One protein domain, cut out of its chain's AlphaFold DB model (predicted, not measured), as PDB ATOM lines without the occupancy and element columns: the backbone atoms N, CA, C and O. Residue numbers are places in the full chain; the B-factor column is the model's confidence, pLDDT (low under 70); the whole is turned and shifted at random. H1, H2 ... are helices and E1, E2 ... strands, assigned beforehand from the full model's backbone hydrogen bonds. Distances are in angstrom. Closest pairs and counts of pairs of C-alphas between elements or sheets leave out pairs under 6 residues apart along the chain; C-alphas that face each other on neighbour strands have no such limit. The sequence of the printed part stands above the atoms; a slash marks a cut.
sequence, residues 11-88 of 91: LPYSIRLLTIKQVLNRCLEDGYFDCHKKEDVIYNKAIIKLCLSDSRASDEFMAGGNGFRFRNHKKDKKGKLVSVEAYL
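AT A GLANCE: This is residues 11 to 88 of the 91 residues of an uncharacterized protein of Prevotella disiens DNF00882 (UniProt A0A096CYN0). A helix, H2, packs along a two-stranded hairpin, E1 and E2, mainly on E2; the short H3 turns off the end of H2 at a corner, and the long H1 is an arm whose residues 11 to 21 stick out. The printed part has 78 residues, with three named helices followed by two named strands in an antiparallel sheet, E1 - E2; the class is mixed, helices and strands. It is only just loose, close to compact, with a radius of gyration of the C-alphas of 14.0 A, and spans 50 by 24 by 21 A.

HOW THE PARTS SIT: H1, residues 11 to 29, and H2, residues 40 to 53, are apart. H1 is close to but not clearly touching H3, residues 55 to 63; their closest C-alphas, of Arg 26 and Met 62, are 7.1 A apart. H2 touches H3 only at the corner, with residues 50 to 52 alone, at a steep tilt of 54 degrees, opposite ways; the closest C-alphas, of Cys 51 and Ser 58, are 4.4 A apart. E1, residues 69 to 75, and E2, residues 81 to 87, form an antiparallel hairpin at 157 degrees, with N 71 and O 85 within hydrogen-bond range at 2.9 A. The closest C-alphas of H2 and E2, of Ala 46 and Ala 86, are 5.2 A apart. In H1, H2 and H3 every O i to N i+4 pair is within hydrogen-bond range.

IN THESE COORDINATES: H1 begins at C-alpha 11 (3.705, 6.256, 0.893) and measures 27.1 A. H2 measures 20.2 A, H3 12.3 A and E1 17.6 A. E2 measures 17.4 A and ends at C-alpha 87 (27.449, -2.978, 20.951).

THE WHOLE: The two C-alphas farthest apart, of Leu 11 and Lys 78, are 50.4 A apart. The printed part has no cut and no long link. Mean pLDDT of the printed part is 90.7, and no printed residue is under 70.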
ATOM      1  N   LEU A  11       3.160   7.604   0.713       85.88
ATOM      2  CA  LEU A  11       3.705   6.256   0.893       85.88
ATOM      3  C   LEU A  11       4.958   6.240   1.800       85.88
ATOM      4  O   LEU A  11       4.894   5.593   2.847       85.88
ATOM      5  N   PRO A  12       6.055   6.967   1.492       87.19
ATOM      6  CA  PRO A  12       7.188   7.129   2.407       87.19
ATOM      7  C   PRO A  12       6.792   7.571   3.816       87.19
ATOM      8  O   PRO A  12       7.268   6.993   4.792       87.19
ATOM      9  N   TYR A  13       5.870   8.531   3.931       86.38
ATOM     10  CA  TYR A  13       5.379   8.983   5.230       86.38
ATOM     11  C   TYR A  13       4.731   7.839   6.024       86.38
ATOM     12  O   TYR A  13       5.047   7.630   7.195       86.38
ATOM     13  N   SER A  14       3.858   7.066   5.373       85.31
ATOM     14  CA  SER A  14       3.138   5.955   6.002       85.31
ATOM     15  C   SER A  14       4.086   4.855   6.483       85.31
ATOM     16  O   SER A  14       3.906   4.340   7.585       85.31
ATOM     17  N   ILE A  15       5.125   4.541   5.699       89.19
ATOM     18  CA  ILE A  15       6.166   3.575   6.082       89.19
ATOM     19  C   ILE A  15       6.903   4.072   7.325       89.19
ATOM     20  O   ILE A  15       6.971   3.357   8.322       89.19
ATOM     21  N   ARG A  16       7.385   5.324   7.313       86.50
ATOM     22  CA  ARG A  16       8.097   5.904   8.463       86.50
ATOM     23  C   ARG A  16       7.228   5.918   9.717       86.50
ATOM     24  O   ARG A  16       7.703   5.554  10.789       86.50
ATOM     25  N   LEU A  17       5.955   6.291   9.591       88.00
ATOM     26  CA  LEU A  17       5.020   6.304  10.713       88.00
ATOM     27  C   LEU A  17       4.790   4.900  11.287       88.00
ATOM     28  O   LEU A  17       4.758   4.745  12.507       88.00
ATOM     29  N   LEU A  18       4.631   3.885  10.432       90.31
ATOM     30  CA  LEU A  18       4.467   2.501  10.875       90.31
ATOM     31  C   LEU A  18       5.710   2.012  11.625       90.31
ATOM     32  O   LEU A  18       5.577   1.466  12.719       90.31
ATOM     33  N   THR A  19       6.903   2.280  11.092       86.44
ATOM     34  CA  THR A  19       8.171   1.932  11.744       86.44
ATOM     35  C   THR A  19       8.308   2.612  13.106       86.44
ATOM     36  O   THR A  19       8.635   1.949  14.087       86.44
ATOM     37  N   ILE A  20       7.986   3.909  13.216       87.50
ATOM     38  CA  ILE A  20       8.009   4.628  14.502       87.50
ATOM     39  C   ILE A  20       7.066   3.962  15.509       87.50
ATOM     40  O   ILE A  20       7.454   3.729  16.651       87.50
ATOM     41  N   LYS A  21       5.838   3.622  15.097       91.75
ATOM     42  CA  LYS A  21       4.864   2.954  15.972       91.75
ATOM     43  C   LYS A  21       5.352   1.583  16.442       91.75
ATOM     44  O   LYS A  21       5.201   1.270  17.616       91.75
ATOM     45  N   GLN A  22       5.956   0.792  15.557       89.50
ATOM     46  CA  GLN A  22       6.512  -0.518  15.907       89.50
ATOM     47  C   GLN A  22       7.633  -0.402  16.946       89.50
ATOM     48  O   GLN A  22       7.615  -1.122  17.940       89.50
ATOM     49  N   VAL A  23       8.557   0.546  16.766       88.06
ATOM     50  CA  VAL A  23       9.638   0.794  17.731       88.06
ATOM     51  C   VAL A  23       9.083   1.267  19.076       88.06
ATOM     52  O   VAL A  23       9.517   0.787  20.118       88.06
ATOM     53  N   LEU A  24       8.104   2.178  19.077       88.88
ATOM     54  CA  LEU A  24       7.477   2.653  20.315       88.88
ATOM     55  C   LEU A  24       6.754   1.529  21.063       88.88
ATOM     56  O   LEU A  24       6.892   1.442  22.281       88.88
ATOM     57  N   ASN A  25       6.034   0.661  20.345       91.31
ATOM     58  CA  ASN A  25       5.405  -0.517  20.938       91.31
ATOM     59  C   ASN A  25       6.451  -1.445  21.554       91.31
ATOM     60  O   ASN A  25       6.287  -1.853  22.696       91.31
ATOM     61  N   ARG A  26       7.565  -1.697  20.859       87.81
ATOM     62  CA  ARG A  26       8.655  -2.520  21.390       87.81
ATOM     63  C   ARG A  26       9.249  -1.932  22.671       87.81
ATOM     64  O   ARG A  26       9.411  -2.638  23.657       87.81
ATOM     65  N   CYS A  27       9.515  -0.626  22.687       88.62
ATOM     66  CA  CYS A  27      10.000   0.062  23.883       88.62
ATOM     67  C   CYS A  27       9.012  -0.020  25.061       88.62
ATOM     68  O   CYS A  27       9.452  -0.049  26.210       88.62
ATOM     69  N   LEU A  28       7.700  -0.028  24.797       89.19
ATOM     70  CA  LEU A  28       6.677  -0.241  25.825       89.19
ATOM     71  C   LEU A  28       6.679  -1.691  26.324       89.19
ATOM     72  O   LEU A  28       6.723  -1.910  27.528       89.19
ATOM     73  N   GLU A  29       6.661  -2.668  25.417       88.56
ATOM     74  CA  GLU A  29       6.614  -4.101  25.746       88.56
ATOM     75  C   GLU A  29       7.850  -4.568  26.527       88.56
ATOM     76  O   GLU A  29       7.723  -5.326  27.486       88.56
ATOM     77  N   ASP A  30       9.032  -4.069  26.162       85.69
ATOM     78  CA  ASP A  30      10.298  -4.428  26.808       85.69
ATOM     79  C   ASP A  30      10.628  -3.537  28.028       85.69
ATOM     80  O   ASP A  30      11.721  -3.627  28.588       85.69
ATOM     81  N   GLY A  31       9.718  -2.645  28.444       86.56
ATOM     82  CA  GLY A  31       9.884  -1.819  29.647       86.56
ATOM     83  C   GLY A  31      10.977  -0.747  29.546       86.56
ATOM     84  O   GLY A  31      11.479  -0.265  30.562       86.56
ATOM     85  N   TYR A  32      11.354  -0.315  28.336       86.69
ATOM     86  CA  TYR A  32      12.380   0.722  28.139       86.69
ATOM     87  C   TYR A  32      11.985   2.071  28.754       86.69
ATOM     88  O   TYR A  32      12.861   2.879  29.082       86.69
ATOM     89  N   PHE A  33      10.682   2.310  28.917       83.94
ATOM     90  CA  PHE A  33      10.132   3.496  29.571       83.94
ATOM     91  C   PHE A  33       9.918   3.320  31.083       83.94
ATOM     92  O   PHE A  33       9.845   4.319  31.799       83.94
ATOM     93  N   ASP A  34       9.944   2.086  31.588       86.94
ATOM     94  CA  ASP A  34       9.711   1.736  32.996       86.94
ATOM     95  C   ASP A  34      11.028   1.647  33.785       86.94
ATOM     96  O   ASP A  34      11.300   0.714  34.539       86.94
ATOM     97  N   CYS A  35      11.903   2.639  33.607       83.62
ATOM     98  CA  CYS A  35      13.202   2.650  34.276       83.62
ATOM     99  C   CYS A  35      13.048   2.901  35.785       83.62
ATOM    100  O   CYS A  35      12.797   4.029  36.218       83.62
ATOM    101  N   HIS A  36      13.290   1.877  36.602       82.31
ATOM    102  CA  HIS A  36      13.260   2.003  38.063       82.31
ATOM    103  C   HIS A  36      14.550   2.601  38.639       82.31
ATOM    104  O   HIS A  36      14.518   3.245  39.693       82.31
ATOM    105  N   LYS A  37      15.696   2.432  37.960       85.44
ATOM    106  CA  LYS A  37      16.974   3.033  38.365       85.44
ATOM    107  C   LYS A  37      17.443   4.062  37.346       85.44
ATOM    108  O   LYS A  37      17.298   3.913  36.137       85.44
ATOM    109  N   LYS A  38      18.123   5.101  37.845       85.44
ATOM    110  CA  LYS A  38      18.768   6.121  36.995       85.44
ATOM    111  C   LYS A  38      19.839   5.530  36.070       85.44
ATOM    112  O   LYS A  38      20.165   6.158  35.070       85.44
ATOM    113  N   GLU A  39      20.406   4.379  36.428       88.69
ATOM    114  CA  GLU A  39      21.399   3.682  35.608       88.69
ATOM    115  C   GLU A  39      20.759   2.966  34.416       88.69
ATOM    116  O   GLU A  39      21.315   3.039  33.325       88.69
ATOM    117  N   ASP A  40      19.565   2.390  34.575       90.50
ATOM    118  CA  ASP A  40      18.829   1.708  33.498       90.50
ATOM    119  C   ASP A  40      18.586   2.659  32.317       90.50
ATOM    120  O   ASP A  40      18.830   2.316  31.162       90.50
ATOM    121  N   VAL A  41      18.256   3.922  32.615       91.81
ATOM    122  CA  VAL A  41      18.102   4.991  31.612       91.81
ATOM    123  C   VAL A  41      19.366   5.165  30.761       91.81
ATOM    124  O   VAL A  41      19.284   5.477  29.573       91.81
ATOM    125  N   ILE A  42      20.552   4.983  31.347       94.62
ATOM    126  CA  ILE A  42      21.835   5.152  30.652       94.62
ATOM    127  C   ILE A  42      22.066   3.990  29.685       94.62
ATOM    128  O   ILE A  42      22.463   4.233  28.542       94.62
ATOM    129  N   TYR A  43      21.779   2.760  30.113       94.12
ATOM    130  CA  TYR A  43      21.871   1.566  29.272       94.12
ATOM    131  C   TYR A  43      20.847   1.603  28.131       94.12
ATOM    132  O   TYR A  43      21.227   1.473  26.965       94.12
ATOM    133  N   ASN A  44      19.585   1.910  28.436       93.25
ATOM    134  CA  ASN A  44      18.516   2.032  27.443       93.25
ATOM    135  C   ASN A  44      18.849   3.103  26.399       93.25
ATOM    136  O   ASN A  44      18.732   2.875  25.194       93.25
ATOM    137  N   LYS A  45      19.369   4.257  26.837       92.94
ATOM    138  CA  LYS A  45      19.824   5.316  25.929       92.94
ATOM    139  C   LYS A  45      20.983   4.868  25.035       92.94
ATOM    140  O   LYS A  45      21.054   5.314  23.892       92.94
ATOM    141  N   ALA A  46      21.897   4.038  25.534       95.50
ATOM    142  CA  ALA A  46      22.999   3.512  24.733       95.50
ATOM    143  C   ALA A  46      22.500   2.545  23.648       95.50
ATOM    144  O   ALA A  46      22.931   2.667  22.502       95.50
ATOM    145  N   ILE A  47      21.547   1.664  23.976       94.25
ATOM    146  CA  ILE A  47      20.908   0.765  23.002       94.25
ATOM    147  C   ILE A  47      20.184   1.567  21.919       94.25
ATOM    148  O   ILE A  47      20.431   1.350  20.735       94.25
ATOM    149  N   ILE A  48      19.347   2.537  22.306       91.38
ATOM    150  CA  ILE A  48      18.595   3.365  21.351       91.38
ATOM    151  C   ILE A  48      19.551   4.096  20.403       91.38
ATOM    152  O   ILE A  48      19.335   4.106  19.195       91.38
ATOM    153  N   LYS A  49      20.640   4.674  20.930       93.94
ATOM    154  CA  LYS A  49      21.661   5.322  20.095       93.94
ATOM    155  C   LYS A  49      22.270   4.363  19.081       93.94
ATOM    156  O   LYS A  49      22.419   4.756  17.931       93.94
ATOM    157  N   LEU A  50      22.608   3.144  19.505       94.69
ATOM    158  CA  LEU A  50      23.173   2.140  18.613       94.69
ATOM    159  C   LEU A  50      22.180   1.774  17.505       94.69
ATOM    160  O   LEU A  50      22.552   1.825  16.339       94.69
ATOM    161  N   CYS A  51      20.917   1.504  17.848       91.88
ATOM    162  CA  CYS A  51      19.872   1.175  16.872       91.88
ATOM    163  C   CYS A  51      19.686   2.293  15.837       91.88
ATOM    164  O   CYS A  51      19.618   2.030  14.643       91.88
ATOM    165  N   LEU A  52      19.691   3.558  16.269       89.44
ATOM    166  CA  LEU A  52      19.580   4.702  15.356       89.44
ATOM    167  C   LEU A  52      20.767   4.839  14.389       89.44
ATOM    168  O   LEU A  52      20.625   5.482  13.351       89.44
ATOM    169  N   SER A  53      21.928   4.281  14.734       91.38
ATOM    170  CA  SER A  53      23.151   4.365  13.926       91.38
ATOM    171  C   SER A  53      23.488   3.099  13.138       91.38
ATOM    172  O   SER A  53      24.302   3.170  12.222       91.38
ATOM    173  N   ASP A  54      22.903   1.955  13.493       92.12
ATOM    174  CA  ASP A  54      23.282   0.637  12.984       92.12
ATOM    175  C   ASP A  54      22.026  -0.203  12.688       92.12
ATOM    176  O   ASP A  54      21.196  -0.470  13.565       92.12
ATOM    177  N   SER A  55      21.874  -0.617  11.426       90.81
ATOM    178  CA  SER A  55      20.709  -1.381  10.971       90.81
ATOM    179  C   SER A  55      20.656  -2.783  11.574       90.81
ATOM    180  O   SER A  55      19.575  -3.244  11.923       90.81
ATOM    181  N   ARG A  56      21.803  -3.438  11.787       92.00
ATOM    182  CA  ARG A  56      21.864  -4.757  12.435       92.00
ATOM    183  C   ARG A  56      21.430  -4.656  13.898       92.00
ATOM    184  O   ARG A  56      20.757  -5.553  14.399       92.00
ATOM    185  N   ALA A  57      21.800  -3.579  14.583       92.31
ATOM    186  CA  ALA A  57      21.321  -3.310  15.934       92.31
ATOM    187  C   ALA A  57      19.811  -3.065  15.979       92.31
ATOM    188  O   ALA A  57      19.148  -3.567  16.883       92.31
ATOM    189  N   SER A  58      19.266  -2.348  14.994       90.81
ATOM    190  CA  SER A  58      17.815  -2.197  14.856       90.81
ATOM    191  C   SER A  58      17.115  -3.543  14.657       90.81
ATOM    192  O   SER A  58      16.125  -3.809  15.333       90.81
ATOM    193  N   ASP A  59      17.646  -4.414  13.796       91.38
ATOM    194  CA  ASP A  59      17.071  -5.742  13.557       91.38
ATOM    195  C   ASP A  59      17.087  -6.608  14.829       91.38
ATOM    196  O   ASP A  59      16.074  -7.211  15.179       91.38
ATOM    197  N   GLU A  60      18.204  -6.625  15.567       91.50
ATOM    198  CA  GLU A  60      18.317  -7.341  16.847       91.50
ATOM    199  C   GLU A  60      17.334  -6.802  17.896       91.50
ATOM    200  O   GLU A  60      16.708  -7.572  18.628       91.50
ATOM    201  N   PHE A  61      17.169  -5.478  17.960       91.69
ATOM    202  CA  PHE A  61      16.205  -4.838  18.851       91.69
ATOM    203  C   PHE A  61      14.779  -5.292  18.535       91.69
ATOM    204  O   PHE A  61      14.056  -5.738  19.425       91.69
ATOM    205  N   MET A  62      14.398  -5.263  17.257       90.06
ATOM    206  CA  MET A  62      13.075  -5.708  16.819       90.06
ATOM    207  C   MET A  62      12.857  -7.216  17.021       90.06
ATOM    208  O   MET A  62      11.720  -7.641  17.226       90.06
ATOM    209  N   ALA A  63      13.927  -8.018  17.006       88.56
ATOM    210  CA  ALA A  63      13.878  -9.466  17.198       88.56
ATOM    211  C   ALA A  63      13.792  -9.918  18.668       88.56
ATOM    212  O   ALA A  63      13.594 -11.109  18.915       88.56
ATOM    213  N   GLY A  64      13.944  -9.025  19.650       82.94
ATOM    214  CA  GLY A  64      13.917  -9.426  21.062       82.94
ATOM    215  C   GLY A  64      14.884  -8.696  21.985       82.94
ATOM    216  O   GLY A  64      14.754  -8.818  23.198       82.94
ATOM    217  N   GLY A  65      15.885  -8.000  21.441       77.38
ATOM    218  CA  GLY A  65      16.798  -7.153  22.215       77.38
ATOM    219  C   GLY A  65      17.757  -7.873  23.175       77.38
ATOM    220  O   GLY A  65      18.364  -7.230  24.028       77.38
ATOM    221  N   ASN A  66      17.952  -9.188  23.045       77.31
ATOM    222  CA  ASN A  66      18.767  -9.966  23.990       77.31
ATOM    223  C   ASN A  66      20.280  -9.946  23.688       77.31
ATOM    224  O   ASN A  66      21.087 -10.333  24.536       77.31
ATOM    225  N   GLY A  67      20.691  -9.500  22.495       87.44
ATOM    226  CA  GLY A  67      22.091  -9.500  22.059       87.44
ATOM    227  C   GLY A  67      22.953  -8.320  22.529       87.44
ATOM    228  O   GLY A  67      24.168  -8.340  22.307       87.44
ATOM    229  N   PHE A  68      22.380  -7.291  23.163       93.94
ATOM    230  CA  PHE A  68      23.127  -6.074  23.495       93.94
ATOM    231  C   PHE A  68      24.144  -6.286  24.619       93.94
ATOM    232  O   PHE A  68      23.852  -6.810  25.696       93.94
ATOM    233  N   ARG A  69      25.367  -5.823  24.370       95.25
ATOM    234  CA  ARG A  69      26.469  -5.790  25.330       95.25
ATOM    235  C   ARG A  69      26.917  -4.357  25.555       95.25
ATOM    236  O   ARG A  69      26.630  -3.469  24.755       95.25
ATOM    237  N   PHE A  70      27.645  -4.139  26.644       96.56
ATOM    238  CA  PHE A  70      28.026  -2.805  27.087       96.56
ATOM    239  C   PHE A  70      29.520  -2.691  27.361       96.56
ATOM    240  O   PHE A  70      30.133  -3.600  27.923       96.56
ATOM    241  N   ARG A  71      30.111  -1.562  26.970       96.06
ATOM    242  CA  ARG A  71      31.530  -1.245  27.177       96.06
ATOM    243  C   ARG A  71      31.730   0.228  27.520       96.06
ATOM    244  O   ARG A  71      30.795   1.021  27.467       96.06
ATOM    245  N   ASN A  72      32.966   0.589  27.871       96.62
ATOM    246  CA  ASN A  72      33.373   1.978  28.119       96.62
ATOM    247  C   ASN A  72      32.506   2.687  29.181       96.62
ATOM    248  O   ASN A  72      32.065   3.823  29.004       96.62
ATOM    249  N   HIS A  73      32.261   2.005  30.306       96.75
ATOM    250  CA  HIS A  73      31.489   2.537  31.430       96.75
ATOM    251  C   HIS A  73      32.201   3.746  32.044       96.75
ATOM    252  O   HIS A  73      33.206   3.614  32.743       96.75
ATOM    253  N   LYS A  74      31.658   4.940  31.808       96.94
ATOM    254  CA  LYS A  74      32.182   6.185  32.364       96.94
ATOM    255  C   LYS A  74      31.442   6.530  33.642       96.94
ATOM    256  O   LYS A  74      30.213   6.631  33.648       96.94
ATOM    257  N   LYS A  75      32.203   6.776  34.706       96.69
ATOM    258  CA  LYS A  75      31.690   7.231  35.999       96.69
ATOM    259  C   LYS A  75      32.084   8.681  36.262       96.69
ATOM    260  O   LYS A  75      33.106   9.153  35.764       96.69
ATOM    261  N   ASP A  76      31.254   9.399  37.008       95.44
ATOM    262  CA  ASP A  76      31.612  10.717  37.526       95.44
ATOM    263  C   ASP A  76      32.589  10.616  38.713       95.44
ATOM    264  O   ASP A  76      32.939   9.530  39.177       95.44
ATOM    265  N   LYS A  77      33.022  11.771  39.238       96.00
ATOM    266  CA  LYS A  77      33.922  11.851  40.405       96.00
ATOM    267  C   LYS A  77      33.329  11.235  41.685       96.00
ATOM    268  O   LYS A  77      34.072  10.997  42.627       96.00
ATOM    269  N   LYS A  78      32.013  11.008  41.733       94.62
ATOM    270  CA  LYS A  78      31.294  10.380  42.852       94.62
ATOM    271  C   LYS A  78      31.052   8.882  42.612       94.62
ATOM    272  O   LYS A  78      30.372   8.245  43.408       94.62
ATOM    273  N   GLY A  79      31.586   8.317  41.524       91.31
ATOM    274  CA  GLY A  79      31.446   6.904  41.176       91.31
ATOM    275  C   GLY A  79      30.123   6.535  40.498       91.31
ATOM    276  O   GLY A  79      29.900   5.354  40.229       91.31
ATOM    277  N   LYS A  80      29.257   7.506  40.184       93.44
ATOM    278  CA  LYS A  80      27.973   7.263  39.516       93.44
ATOM    279  C   LYS A  80      28.185   7.051  38.020       93.44
ATOM    280  O   LYS A  80      28.887   7.841  37.388       93.44
ATOM    281  N   LEU A  81      27.550   6.033  37.434       94.50
ATOM    282  CA  LEU A  81      27.559   5.833  35.984       94.50
ATOM    283  C   LEU A  81      26.913   7.040  35.280       94.50
ATOM    284  O   LEU A  81      25.832   7.488  35.665       94.50
ATOM    285  N   VAL A  82      27.580   7.575  34.257       95.44
ATOM    286  CA  VAL A  82      27.092   8.720  33.464       95.44
ATOM    287  C   VAL A  82      26.992   8.422  31.973       95.44
ATOM    288  O   VAL A  82      26.207   9.064  31.277       95.44
ATOM    289  N   SER A  83      27.754   7.450  31.467       95.25
ATOM    290  CA  SER A  83      27.616   6.975  30.093       95.25
ATOM    291  C   SER A  83      28.152   5.561  29.927       95.25
ATOM    292  O   SER A  83      29.050   5.133  30.649       95.25
ATOM    293  N   VAL A  84      27.624   4.877  28.922       97.31
ATOM    294  CA  VAL A  84      28.080   3.574  28.455       97.31
ATOM    295  C   VAL A  84      27.884   3.511  26.943       97.31
ATOM    296  O   VAL A  84      27.074   4.264  26.391       97.31
ATOM    297  N   GLU A  85      28.619   2.633  26.278       97.06
ATOM    298  CA  GLU A  85      28.421   2.305  24.870       97.06
ATOM    299  C   GLU A  85      27.784   0.927  24.748       97.06
ATOM    300  O   GLU A  85      28.263  -0.027  25.365       97.06
ATOM    301  N   ALA A  86      26.732   0.821  23.939       97.00
ATOM    302  CA  ALA A  86      26.161  -0.459  23.548       97.00
ATOM    303  C   ALA A  86      26.864  -0.983  22.288       97.00
ATOM    304  O   ALA A  86      27.280  -0.198  21.436       97.00
ATOM    305  N   TYR A  87      26.974  -2.303  22.158       96.31
ATOM    306  CA  TYR A  87      27.449  -2.978  20.951       96.31
ATOM    307  C   TYR A  87      26.797  -4.358  20.809       96.31
ATOM    308  O   TYR A  87      26.299  -4.921  21.788       96.31
ATOM    309  N   LEU A  88      26.830  -4.910  19.596       95.19
ATOM    310  CA  LEU A  88      26.535  -6.319  19.346       95.19
ATOM    311  C   LEU A  88      27.850  -7.090  19.186       95.19
ATOM    312  O   LEU A  88      28.731  -6.610  18.469       95.19
TER     313      LEU A  88